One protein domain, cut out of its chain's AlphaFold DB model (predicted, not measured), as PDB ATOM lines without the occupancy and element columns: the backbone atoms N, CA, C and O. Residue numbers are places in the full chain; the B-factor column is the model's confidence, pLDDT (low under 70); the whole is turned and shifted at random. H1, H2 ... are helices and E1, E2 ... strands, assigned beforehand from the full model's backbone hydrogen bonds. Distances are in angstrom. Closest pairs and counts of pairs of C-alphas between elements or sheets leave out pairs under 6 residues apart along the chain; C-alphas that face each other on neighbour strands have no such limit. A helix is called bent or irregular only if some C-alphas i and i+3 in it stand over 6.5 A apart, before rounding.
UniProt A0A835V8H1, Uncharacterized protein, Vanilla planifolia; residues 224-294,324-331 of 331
ATOM      1  N   LYS A 224     -29.735   3.006   8.506       79.06
ATOM      2  CA  LYS A 224     -28.878   2.226   7.611       79.06
ATOM      3  C   LYS A 224     -28.263   1.028   8.325       79.06
ATOM      4  O   LYS A 224     -27.862   1.109   9.493       79.06
ATOM      5  N   TRP A 225     -28.171  -0.072   7.600       75.19
ATOM      6  CA  TRP A 225     -27.520  -1.283   8.069       75.19
ATOM      7  C   TRP A 225     -25.998  -1.162   8.085       75.19
ATOM      8  O   TRP A 225     -25.388  -0.729   7.109       75.19
ATOM      9  N   SER A 226     -25.369  -1.608   9.175       82.25
ATOM     10  CA  SER A 226     -23.909  -1.759   9.210       82.25
ATOM     11  C   SER A 226     -23.454  -2.997   8.428       82.25
ATOM     12  O   SER A 226     -24.192  -3.976   8.296       82.25
ATOM     13  N   THR A 227     -22.213  -2.980   7.940       79.50
ATOM     14  CA  THR A 227     -21.594  -4.102   7.210       79.50
ATOM     15  C   THR A 227     -21.600  -5.399   8.023       79.50
ATOM     16  O   THR A 227     -21.905  -6.469   7.497       79.50
ATOM     17  N   GLU A 228     -21.368  -5.308   9.333       81.81
ATOM     18  CA  GLU A 228     -21.414  -6.459  10.238       81.81
ATOM     19  C   GLU A 228     -22.834  -7.029  10.403       81.81
ATOM     20  O   GLU A 228     -23.019  -8.245  10.478       81.81
ATOM     21  N   GLU A 229     -23.865  -6.179  10.416       80.25
ATOM     22  CA  GLU A 229     -25.254  -6.645  10.435       80.25
ATOM     23  C   GLU A 229     -25.614  -7.355   9.126       80.25
ATOM     24  O   GLU A 229     -26.185  -8.447   9.174       80.25
ATOM     25  N   LYS A 230     -25.221  -6.797   7.970       80.12
ATOM     26  CA  LYS A 230     -25.431  -7.422   6.650       80.12
ATOM     27  C   LYS A 230     -24.766  -8.801   6.584       80.12
ATOM     28  O   LYS A 230     -25.390  -9.776   6.166       80.12
ATOM     29  N   ARG A 231     -23.546  -8.930   7.113       79.06
ATOM     30  CA  ARG A 231     -22.830 -10.213   7.206       79.06
ATOM     31  C   ARG A 231     -23.583 -11.246   8.054       79.06
ATOM     32  O   ARG A 231     -23.727 -12.397   7.638       79.06
ATOM     33  N   LYS A 232     -24.114 -10.841   9.215       81.88
ATOM     34  CA  LYS A 232     -24.932 -11.718  10.077       81.88
ATOM     35  C   LYS A 232     -26.220 -12.162   9.383       81.88
ATOM     36  O   LYS A 232     -26.570 -13.337   9.461       81.88
ATOM     37  N   LEU A 233     -26.886 -11.266   8.656       81.50
ATOM     38  CA  LEU A 233     -28.080 -11.586   7.868       81.50
ATOM     39  C   LEU A 233     -27.790 -12.640   6.790       81.50
ATOM     40  O   LEU A 233     -28.523 -13.621   6.690       81.50
ATOM     41  N   GLY A 234     -26.687 -12.490   6.048       79.88
ATOM     42  CA  GLY A 234     -26.244 -13.472   5.050       79.88
ATOM     43  C   GLY A 234     -25.950 -14.853   5.651       79.88
ATOM     44  O   GLY A 234     -26.341 -15.879   5.088       79.88
ATOM     45  N   SER A 235     -25.335 -14.891   6.840       81.00
ATOM     46  CA  SER A 235     -25.130 -16.151   7.568       81.00
ATOM     47  C   SER A 235     -26.449 -16.788   8.022       81.00
ATOM     48  O   SER A 235     -26.611 -18.001   7.907       81.00
ATOM     49  N   GLY A 236     -27.421 -15.971   8.447       79.00
ATOM     50  CA  GLY A 236     -28.752 -16.420   8.847       79.00
ATOM     51  C   GLY A 236     -29.593 -16.943   7.680       79.00
ATOM     52  O   GLY A 236     -30.277 -17.945   7.825       79.00
ATOM     53  N   LEU A 237     -29.501 -16.329   6.495       80.25
ATOM     54  CA  LEU A 237     -30.136 -16.846   5.272       80.25
ATOM     55  C   LEU A 237     -29.613 -18.233   4.898       80.25
ATOM     56  O   LEU A 237     -30.381 -19.087   4.458       80.25
ATOM     57  N   SER A 238     -28.312 -18.451   5.091       79.56
ATOM     58  CA  SER A 238     -27.644 -19.714   4.773       79.56
ATOM     59  C   SER A 238     -28.000 -20.838   5.753       79.56
ATOM     60  O   SER A 238     -27.834 -22.008   5.417       79.56
ATOM     61  N   SER A 239     -28.495 -20.501   6.948       80.81
ATOM     62  CA  SER A 239     -28.906 -21.467   7.970       80.81
ATOM     63  C   SER A 239     -30.408 -21.775   7.976       80.81
ATOM     64  O   SER A 239     -30.833 -22.659   8.716       80.81
ATOM     65  N   LEU A 240     -31.220 -21.094   7.156       81.38
ATOM     66  CA  LEU A 240     -32.659 -21.350   7.064       81.38
ATOM     67  C   LEU A 240     -32.992 -22.677   6.365       81.38
ATOM     68  O   LEU A 240     -32.364 -23.078   5.383       81.38
ATOM     69  N   THR A 241     -34.091 -23.303   6.793       84.06
ATOM     70  CA  THR A 241     -34.739 -24.386   6.041       84.06
ATOM     71  C   THR A 241     -35.271 -23.913   4.686       84.06
ATOM     72  O   THR A 241     -35.608 -22.746   4.486       84.06
ATOM     73  N   THR A 242     -35.423 -24.849   3.744       77.94
ATOM     74  CA  THR A 242     -35.873 -24.579   2.366       77.94
ATOM     75  C   THR A 242     -37.232 -23.863   2.289       77.94
ATOM     76  O   THR A 242     -37.450 -23.031   1.406       77.94
ATOM     77  N   GLU A 243     -38.140 -24.136   3.227       80.31
ATOM     78  CA  GLU A 243     -39.458 -23.494   3.289       80.31
ATOM     79  C   GLU A 243     -39.366 -22.028   3.745       80.31
ATOM     80  O   GLU A 243     -39.899 -21.128   3.089       80.31
ATOM     81  N   ASN A 244     -38.630 -21.769   4.831       82.06
ATOM     82  CA  ASN A 244     -38.412 -20.417   5.345       82.06
ATOM     83  C   ASN A 244     -37.595 -19.576   4.362       82.06
ATOM     84  O   ASN A 244     -37.885 -18.397   4.177       82.06
ATOM     85  N   LEU A 245     -36.645 -20.192   3.657       80.38
ATOM     86  CA  LEU A 245     -35.895 -19.545   2.587       80.38
ATOM     87  C   LEU A 245     -36.812 -19.082   1.448       80.38
ATOM     88  O   LEU A 245     -36.683 -17.965   0.961       80.38
ATOM     89  N   THR A 246     -37.783 -19.903   1.051       80.25
ATOM     90  CA  THR A 246     -38.742 -19.538  -0.005       80.25
ATOM     91  C   THR A 246     -39.613 -18.349   0.414       80.25
ATOM     92  O   THR A 246     -39.860 -17.445  -0.385       80.25
ATOM     93  N   ARG A 247     -40.031 -18.300   1.684       79.62
ATOM     94  CA  ARG A 247     -40.764 -17.155   2.245       79.62
ATOM     95  C   ARG A 247     -39.900 -15.893   2.336       79.62
ATOM     96  O   ARG A 247     -40.366 -14.828   1.941       79.62
ATOM     97  N   ALA A 248     -38.644 -16.016   2.757       81.56
ATOM     98  CA  ALA A 248     -37.670 -14.924   2.769       81.56
ATOM     99  C   ALA A 248     -37.437 -14.334   1.365       81.56
ATOM    100  O   ALA A 248     -37.461 -13.119   1.184       81.56
ATOM    101  N   LEU A 249     -37.300 -15.188   0.346       80.31
ATOM    102  CA  LEU A 249     -37.161 -14.770  -1.053       80.31
ATOM    103  C   LEU A 249     -38.418 -14.070  -1.585       80.31
ATOM    104  O   LEU A 249     -38.317 -13.138  -2.381       80.31
ATOM    105  N   LYS A 250     -39.607 -14.464  -1.117       79.38
ATOM    106  CA  LYS A 250     -40.860 -13.774  -1.450       79.38
ATOM    107  C   LYS A 250     -40.916 -12.360  -0.861       79.38
ATOM    108  O   LYS A 250     -41.441 -11.475  -1.523       79.38
ATOM    109  N   ILE A 251     -40.357 -12.134   0.334       80.38
ATOM    110  CA  ILE A 251     -40.243 -10.791   0.937       80.38
ATOM    111  C   ILE A 251     -39.357  -9.890   0.068       80.38
ATOM    112  O   ILE A 251     -39.717  -8.746  -0.180       80.38
ATOM    113  N   ILE A 252     -38.245 -10.419  -0.448       78.19
ATOM    114  CA  ILE A 252     -37.337  -9.676  -1.339       78.19
ATOM    115  C   ILE A 252     -38.027  -9.328  -2.669       78.19
ATOM    116  O   ILE A 252     -37.919  -8.205  -3.152       78.19
ATOM    117  N   GLY A 253     -38.789 -10.267  -3.239       72.62
ATOM    118  CA  GLY A 253     -39.518 -10.043  -4.491       72.62
ATOM    119  C   GLY A 253     -40.700  -9.072  -4.392       72.62
ATOM    120  O   GLY A 253     -41.175  -8.607  -5.422       72.62
ATOM    121  N   GLN A 254     -41.186  -8.749  -3.188       75.31
ATOM    122  CA  GLN A 254     -42.277  -7.779  -3.011       75.31
ATOM    123  C   GLN A 254     -41.849  -6.343  -3.322       75.31
ATOM    124  O   GLN A 254     -42.651  -5.587  -3.861       75.31
ATOM    125  N   ASP A 255     -40.597  -5.997  -3.021       67.19
ATOM    126  CA  ASP A 255     -40.066  -4.641  -3.183       67.19
ATOM    127  C   ASP A 255     -39.159  -4.526  -4.435       67.19
ATOM    128  O   ASP A 255     -38.671  -3.443  -4.755       67.19
ATOM    129  N   ASN A 256     -38.957  -5.626  -5.181       67.19
ATOM    130  CA  ASN A 256     -38.183  -5.657  -6.425       67.19
ATOM    131  C   ASN A 256     -38.869  -6.511  -7.521       67.19
ATOM    132  O   ASN A 256     -38.680  -7.730  -7.562       67.19
ATOM    133  N   PRO A 257     -39.602  -5.888  -8.467       64.56
ATOM    134  CA  PRO A 257     -40.300  -6.592  -9.550       64.56
ATOM    135  C   PRO A 257     -39.377  -7.354 -10.514       64.56
ATOM    136  O   PRO A 257     -39.823  -8.271 -11.197       64.56
ATOM    137  N   SER A 258     -38.092  -6.986 -10.581       60.75
ATOM    138  CA  SER A 258     -37.091  -7.646 -11.435       60.75
ATOM    139  C   SER A 258     -36.456  -8.886 -10.788       60.75
ATOM    140  O   SER A 258     -35.692  -9.609 -11.429       60.75
ATOM    141  N   PHE A 259     -36.778  -9.162  -9.520       66.50
ATOM    142  CA  PHE A 259     -36.191 -10.251  -8.751       66.50
ATOM    143  C   PHE A 259     -36.851 -11.599  -9.064       66.50
ATOM    144  O   PHE A 259     -38.016 -11.853  -8.750       66.50
ATOM    145  N   GLN A 260     -36.080 -12.523  -9.634       63.12
ATOM    146  CA  GLN A 260     -36.544 -13.873  -9.949       63.12
ATOM    147  C   GLN A 260     -36.477 -14.793  -8.715       63.12
ATOM    148  O   GLN A 260     -35.607 -15.653  -8.602       63.12
ATOM    149  N   ALA A 261     -37.439 -14.664  -7.795       60.12
ATOM    150  CA  ALA A 261     -37.507 -15.457  -6.553       60.12
ATOM    151  C   ALA A 261     -37.635 -16.991  -6.758       60.12
ATOM    152  O   ALA A 261     -37.474 -17.773  -5.811       60.12
ATOM    153  N   ALA A 262     -37.958 -17.429  -7.979       58.97
ATOM    154  CA  ALA A 262     -38.117 -18.831  -8.365       58.97
ATOM    155  C   ALA A 262     -36.875 -19.446  -9.043       58.97
ATOM    156  O   ALA A 262     -36.894 -20.643  -9.329       58.97
ATOM    157  N   ALA A 263     -35.818 -18.665  -9.293       61.66
ATOM    158  CA  ALA A 263     -34.599 -19.151  -9.936       61.66
ATOM    159  C   ALA A 263     -33.821 -20.147  -9.049       61.66
ATOM    160  O   ALA A 263     -33.874 -20.098  -7.818       61.66
ATOM    161  N   GLU A 264     -33.098 -21.069  -9.690       53.06
ATOM    162  CA  GLU A 264     -32.316 -22.132  -9.035       53.06
ATOM    163  C   GLU A 264     -31.069 -21.588  -8.314       53.06
ATOM    164  O   GLU A 264     -30.698 -22.071  -7.241       53.06
ATOM    165  N   ILE A 265     -30.488 -20.517  -8.862       57.44
ATOM    166  CA  ILE A 265     -29.450 -19.697  -8.239       57.44
ATOM    167  C   ILE A 265     -30.013 -18.286  -8.127       57.44
ATOM    168  O   ILE A 265     -30.361 -17.671  -9.134       57.44
ATOM    169  N   VAL A 266     -30.105 -17.781  -6.901       65.50
ATOM    170  CA  VAL A 266     -30.555 -16.415  -6.639       65.50
ATOM    171  C   VAL A 266     -29.339 -15.588  -6.244       65.50
ATOM    172  O   VAL A 266     -28.733 -15.822  -5.195       65.50
ATOM    173  N   GLU A 267     -28.970 -14.636  -7.099       62.09
ATOM    174  CA  GLU A 267     -27.986 -13.615  -6.751       62.09
ATOM    175  C   GLU A 267     -28.665 -12.553  -5.892       62.09
ATOM    176  O   GLU A 267     -29.579 -11.858  -6.338       62.09
ATOM    177  N   PHE A 268     -28.225 -12.452  -4.642       67.81
ATOM    178  CA  PHE A 268     -28.740 -11.470  -3.700       67.81
ATOM    179  C   PHE A 268     -27.637 -10.472  -3.373       67.81
ATOM    180  O   PHE A 268     -26.656 -10.798  -2.701       67.81
ATOM    181  N   ASP A 269     -27.807  -9.260  -3.883       69.62
ATOM    182  CA  ASP A 269     -26.955  -8.126  -3.563       69.62
ATOM    183  C   ASP A 269     -27.572  -7.357  -2.390       69.62
ATOM    184  O   ASP A 269     -28.632  -6.740  -2.531       69.62
ATOM    185  N   MET A 270     -26.916  -7.440  -1.230       68.56
ATOM    186  CA  MET A 270     -27.343  -6.798   0.016       68.56
ATOM    187  C   MET A 270     -27.207  -5.275  -0.017       68.56
ATOM    188  O   MET A 270     -27.880  -4.606   0.765       68.56
ATOM    189  N   ASP A 271     -26.359  -4.728  -0.885       68.56
ATOM    190  CA  ASP A 271     -26.123  -3.288  -0.994       68.56
ATOM    191  C   ASP A 271     -27.076  -2.623  -1.994       68.56
ATOM    192  O   ASP A 271     -27.350  -1.430  -1.884       68.56
ATOM    193  N   ALA A 272     -27.658  -3.408  -2.905       73.69
ATOM    194  CA  ALA A 272     -28.663  -2.950  -3.863       73.69
ATOM    195  C   ALA A 272     -30.121  -3.028  -3.354       73.69
ATOM    196  O   ALA A 272     -31.029  -2.587  -4.060       73.69
ATOM    197  N   GLN A 273     -30.382  -3.600  -2.169       75.81
ATOM    198  CA  GLN A 273     -31.740  -3.669  -1.600       75.81
ATOM    199  C   GLN A 273     -32.096  -2.431  -0.771       75.81
ATOM    200  O   GLN A 273     -31.237  -1.809  -0.150       75.81
ATOM    201  N   SER A 274     -33.393  -2.121  -0.682       74.94
ATOM    202  CA  SER A 274     -33.883  -1.088   0.233       74.94
ATOM    203  C   SER A 274     -33.671  -1.487   1.701       74.94
ATOM    204  O   SER A 274     -33.787  -2.654   2.089       74.94
ATOM    205  N   GLU A 275     -33.403  -0.492   2.549       78.31
ATOM    206  CA  GLU A 275     -33.179  -0.691   3.988       78.31
ATOM    207  C   GLU A 275     -34.384  -1.367   4.669       78.31
ATOM    208  O   GLU A 275     -34.223  -2.199   5.563       78.31
ATOM    209  N   THR A 276     -35.607  -1.083   4.214       78.31
ATOM    210  CA  THR A 276     -36.835  -1.709   4.722       78.31
ATOM    211  C   THR A 276     -36.906  -3.200   4.413       78.31
ATOM    212  O   THR A 276     -37.267  -3.976   5.300       78.31
ATOM    213  N   THR A 277     -36.503  -3.628   3.213       82.00
ATOM    214  CA  THR A 277     -36.401  -5.050   2.852       82.00
ATOM    215  C   THR A 277     -35.409  -5.768   3.758       82.00
ATOM    216  O   THR A 277     -35.722  -6.837   4.282       82.00
ATOM    217  N   LEU A 278     -34.245  -5.162   4.023       81.06
ATOM    218  CA  LEU A 278     -33.226  -5.729   4.916       81.06
ATOM    219  C   LEU A 278     -33.733  -5.858   6.360       81.06
ATOM    220  O   LEU A 278     -33.557  -6.903   6.991       81.06
ATOM    221  N   TRP A 279     -34.427  -4.841   6.880       81.38
ATOM    222  CA  TRP A 279     -35.042  -4.889   8.212       81.38
ATOM    223  C   TRP A 279     -36.148  -5.945   8.320       81.38
ATOM    224  O   TRP A 279     -36.144  -6.726   9.276       81.38
ATOM    225  N   ARG A 280     -37.051  -6.035   7.337       81.25
ATOM    226  CA  ARG A 280     -38.091  -7.081   7.278       81.25
ATOM    227  C   ARG A 280     -37.465  -8.474   7.245       81.25
ATOM    228  O   ARG A 280     -37.904  -9.369   7.966       81.25
ATOM    229  N   LEU A 281     -36.397  -8.633   6.466       83.50
ATOM    230  CA  LEU A 281     -35.657  -9.882   6.345       83.50
ATOM    231  C   LEU A 281     -34.962 -10.271   7.659       83.50
ATOM    232  O   LEU A 281     -34.998 -11.437   8.038       83.50
ATOM    233  N   LYS A 282     -34.404  -9.312   8.408       83.50
ATOM    234  CA  LYS A 282     -33.794  -9.551   9.732       83.50
ATOM    235  C   LYS A 282     -34.769 -10.118  10.739       83.50
ATOM    236  O   LYS A 282     -34.447 -11.103  11.398       83.50
ATOM    237  N   PHE A 283     -35.927  -9.477  10.882       83.19
ATOM    238  CA  PHE A 283     -36.942  -9.921  11.831       83.19
ATOM    239  C   PHE A 283     -37.493 -11.284  11.428       83.19
ATOM    240  O   PHE A 283     -37.560 -12.169  12.273       83.19
ATOM    241  N   PHE A 284     -37.757 -11.486  10.134       85.00
ATOM    242  CA  PHE A 284     -38.194 -12.779   9.623       85.00
ATOM    243  C   PHE A 284     -37.167 -13.891   9.883       85.00
ATOM    244  O   PHE A 284     -37.532 -14.962  10.352       85.00
ATOM    245  N   ILE A 285     -35.877 -13.657   9.615       84.50
ATOM    246  CA  ILE A 285     -34.818 -14.649   9.855       84.50
ATOM    247  C   ILE A 285     -34.663 -14.931  11.345       84.50
ATOM    248  O   ILE A 285     -34.531 -16.089  11.728       84.50
ATOM    249  N   LYS A 286     -34.697 -13.894  12.187       84.12
ATOM    250  CA  LYS A 286     -34.625 -14.052  13.639       84.12
ATOM    251  C   LYS A 286     -35.771 -14.932  14.145       84.12
ATOM    252  O   LYS A 286     -35.508 -15.940  14.789       84.12
ATOM    253  N   GLU A 287     -37.007 -14.606  13.779       84.31
ATOM    254  CA  GLU A 287     -38.198 -15.377  14.154       84.31
ATOM    255  C   GLU A 287     -38.147 -16.810  13.596       84.31
ATOM    256  O   GLU A 287     -38.395 -17.778  14.310       84.31
ATOM    257  N   ALA A 288     -37.746 -16.977  12.333       83.38
ATOM    258  CA  ALA A 288     -37.640 -18.286  11.700       83.38
ATOM    259  C   ALA A 288     -36.554 -19.170  12.333       83.38
ATOM    260  O   ALA A 288     -36.729 -20.389  12.375       83.38
ATOM    261  N   LEU A 289     -35.440 -18.601  12.800       83.00
ATOM    262  CA  LEU A 289     -34.373 -19.331  13.495       83.00
ATOM    263  C   LEU A 289     -34.742 -19.636  14.953       83.00
ATOM    264  O   LEU A 289     -34.427 -20.719  15.446       83.00
ATOM    265  N   GLU A 290     -35.461 -18.740  15.632       81.69
ATOM    266  CA  GLU A 290     -36.033 -18.985  16.966       81.69
ATOM    267  C   GLU A 290     -37.069 -20.122  16.929       81.69
ATOM    268  O   GLU A 290     -37.048 -21.019  17.770       81.69
ATOM    269  N   LEU A 291     -37.920 -20.161  15.900       76.62
ATOM    270  CA  LEU A 291     -38.875 -21.253  15.687       76.62
ATOM    271  C   LEU A 291     -38.209 -22.565  15.237       76.62
ATOM    272  O   LEU A 291     -38.729 -23.633  15.535       76.62
ATOM    273  N   GLN A 292     -37.066 -22.507  14.544       76.25
ATOM    274  CA  GLN A 292     -36.286 -23.699  14.172       76.25
ATOM    275  C   GLN A 292     -35.480 -24.276  15.344       76.25
ATOM    276  O   GLN A 292     -35.250 -25.482  15.390       76.25
ATOM    277  N   SER A 293     -35.049 -23.431  16.285       68.31
ATOM    278  CA  SER A 293     -34.336 -23.849  17.502       68.31
ATOM    279  C   SER A 293     -35.280 -24.347  18.601       68.31
ATOM    280  O   SER A 293     -34.882 -25.170  19.424       68.31
ATOM    281  N   ARG A 294     -36.556 -23.941  18.572       57.78
ATOM    282  CA  ARG A 294     -37.647 -24.598  19.305       57.78
ATOM    283  C   ARG A 294     -38.029 -25.917  18.611       57.78
ATOM    284  O   ARG A 294     -38.970 -25.976  17.825       57.78
ATOM    285  N   VAL A 324     -29.043 -22.400  -3.838       47.31
ATOM    286  CA  VAL A 324     -27.769 -21.796  -3.434       47.31
ATOM    287  C   VAL A 324     -27.891 -20.286  -3.603       47.31
ATOM    288  O   VAL A 324     -28.144 -19.801  -4.705       47.31
ATOM    289  N   ILE A 325     -27.734 -19.540  -2.507       50.66
ATOM    290  CA  ILE A 325     -27.643 -18.077  -2.547       50.66
ATOM    291  C   ILE A 325     -26.184 -17.713  -2.791       50.66
ATOM    292  O   ILE A 325     -25.310 -18.093  -2.011       50.66
ATOM    293  N   ARG A 326     -25.922 -16.961  -3.862       50.41
ATOM    294  CA  ARG A 326     -24.606 -16.371  -4.109       50.41
ATOM    295  C   ARG A 326     -24.667 -14.905  -3.693       50.41
ATOM    296  O   ARG A 326     -25.354 -14.108  -4.327       50.41
ATOM    297  N   LEU A 327     -24.002 -14.577  -2.587       54.66
ATOM    298  CA  LEU A 327     -23.833 -13.195  -2.142       54.66
ATOM    299  C   LEU A 327     -22.752 -12.547  -3.009       54.66
ATOM    300  O   LEU A 327     -21.677 -13.131  -3.184       54.66
ATOM    301  N   LYS A 328     -23.025 -11.362  -3.560       45.00
ATOM    302  CA  LYS A 328     -21.977 -10.578  -4.221       45.00
ATOM    303  C   LYS A 328     -21.038  -9.987  -3.160       45.00
ATOM    304  O   LYS A 328     -21.521  -9.535  -2.123       45.00
ATOM    305  N   PRO A 329     -19.713 -10.009  -3.377       33.56
ATOM    306  CA  PRO A 329     -18.777  -9.328  -2.495       33.56
ATOM    307  C   PRO A 329     -18.879  -7.810  -2.715       33.56
ATOM    308  O   PRO A 329     -18.499  -7.316  -3.775       33.56
ATOM    309  N   GLY A 330     -19.413  -7.091  -1.726       38.12
ATOM    310  CA  GLY A 330     -19.309  -5.635  -1.616       38.12
ATOM    311  C   GLY A 330     -18.012  -5.252  -0.899       38.12
ATOM    312  O   GLY A 330     -17.667  -5.866   0.114       38.12
ATOM    313  N   VAL A 331     -17.289  -4.283  -1.467       34.69
ATOM    314  CA  VAL A 331     -16.149  -3.579  -0.855       34.69
ATOM    315  C   VAL A 331     -16.670  -2.446   0.015       34.69
ATOM    316  O   VAL A 331     -17.593  -1.746  -0.459       34.69
TER     317      VAL A 331
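This is residues 224 to 294 and 324 to 331 of the 331 residues of an uncharacterized protein of Vanilla planifolia (UniProt A0A835V8H1). Two helices, H2 and H3, lie side by side and run opposite ways, and the shorter H1 meets H3 at a slant; the centres of the three make a triangle. A small ribbon of two short parallel strands, E1 and E2, sits away from H3, with E2 next to H1. The printed part has 79 residues, with three named helices and two named strands in the order H1, H2, E1, H3, E2, and its class is mostly helix. It is compact, with a radius of gyration of the C-alphas of 11.9 A, and spans 34 by 28 by 20 A.

Start at Lys 224 and find C-alpha 227 at (-21.594, -4.102, 7.210); from there H1, residues 227 to 239, runs 18.9 A. After a tight link of 2 residues you reach H2, residues 242 to 255, 21.1 A long. H2 is neither bent nor irregular, but only just: C-alphas 252 and 255 are 6.0 A apart. Next comes the strand E1, residues 265 to 268. Then find C-alpha 275 at (-33.179, -0.691, 3.988), where H3, residues 275 to 293, begins its run of 26.8 A. Beyond the cut, E2, residues 324 to 327, ends with C-alpha 327 at (-23.833, -13.195, -2.142).

Look first at H1 and H3: they touch at a steep tilt of 44 degrees, running the same way. H1 touches H3 with residues 233 to 237 alone, and H3 touches H1 with residues 281 to 289 alone; their closest C-alphas, those of Leu 233 and Lys 282, are 6.3 A apart. H2 touches H3 at a shallow tilt of 15 degrees, opposite ways, closest at the C-alphas of Ile 252 and Thr 277, 6.3 A. H1 and H2 are close but not clearly touching, with their closest C-alphas, of Leu 237 and Leu 245, 6.9 A apart. E1 and E2 are parallel neighbours at 28 degrees; C-alphas 267 and 326 face each other at 5.1 A. Between them, N 268 and O 326 are within hydrogen-bond range at 3.3 A, as are N 326 and O 266 at 3.3 A. The closest C-alphas of H1 and E2, those of Ser 238 and Ile 325, are 7.5 A apart. H1 and E1 are apart, as are H2 and E2. In H1 and H3 every O i to N i+4 pair is within hydrogen-bond range, and in H2 9 of 10 are.

Look for the two C-alphas farthest apart at Arg 294 and Val 331, 36.2 A. Residues 295 to 323 are not printed, and C-alphas 294 and 324 across this cut are 24.9 A apart. Of the links that are printed whole, none is long. The mean pLDDT of the printed part is 72.6; look for values under 70 at residues 255 to 271, 293 to 294 and 324 to 331.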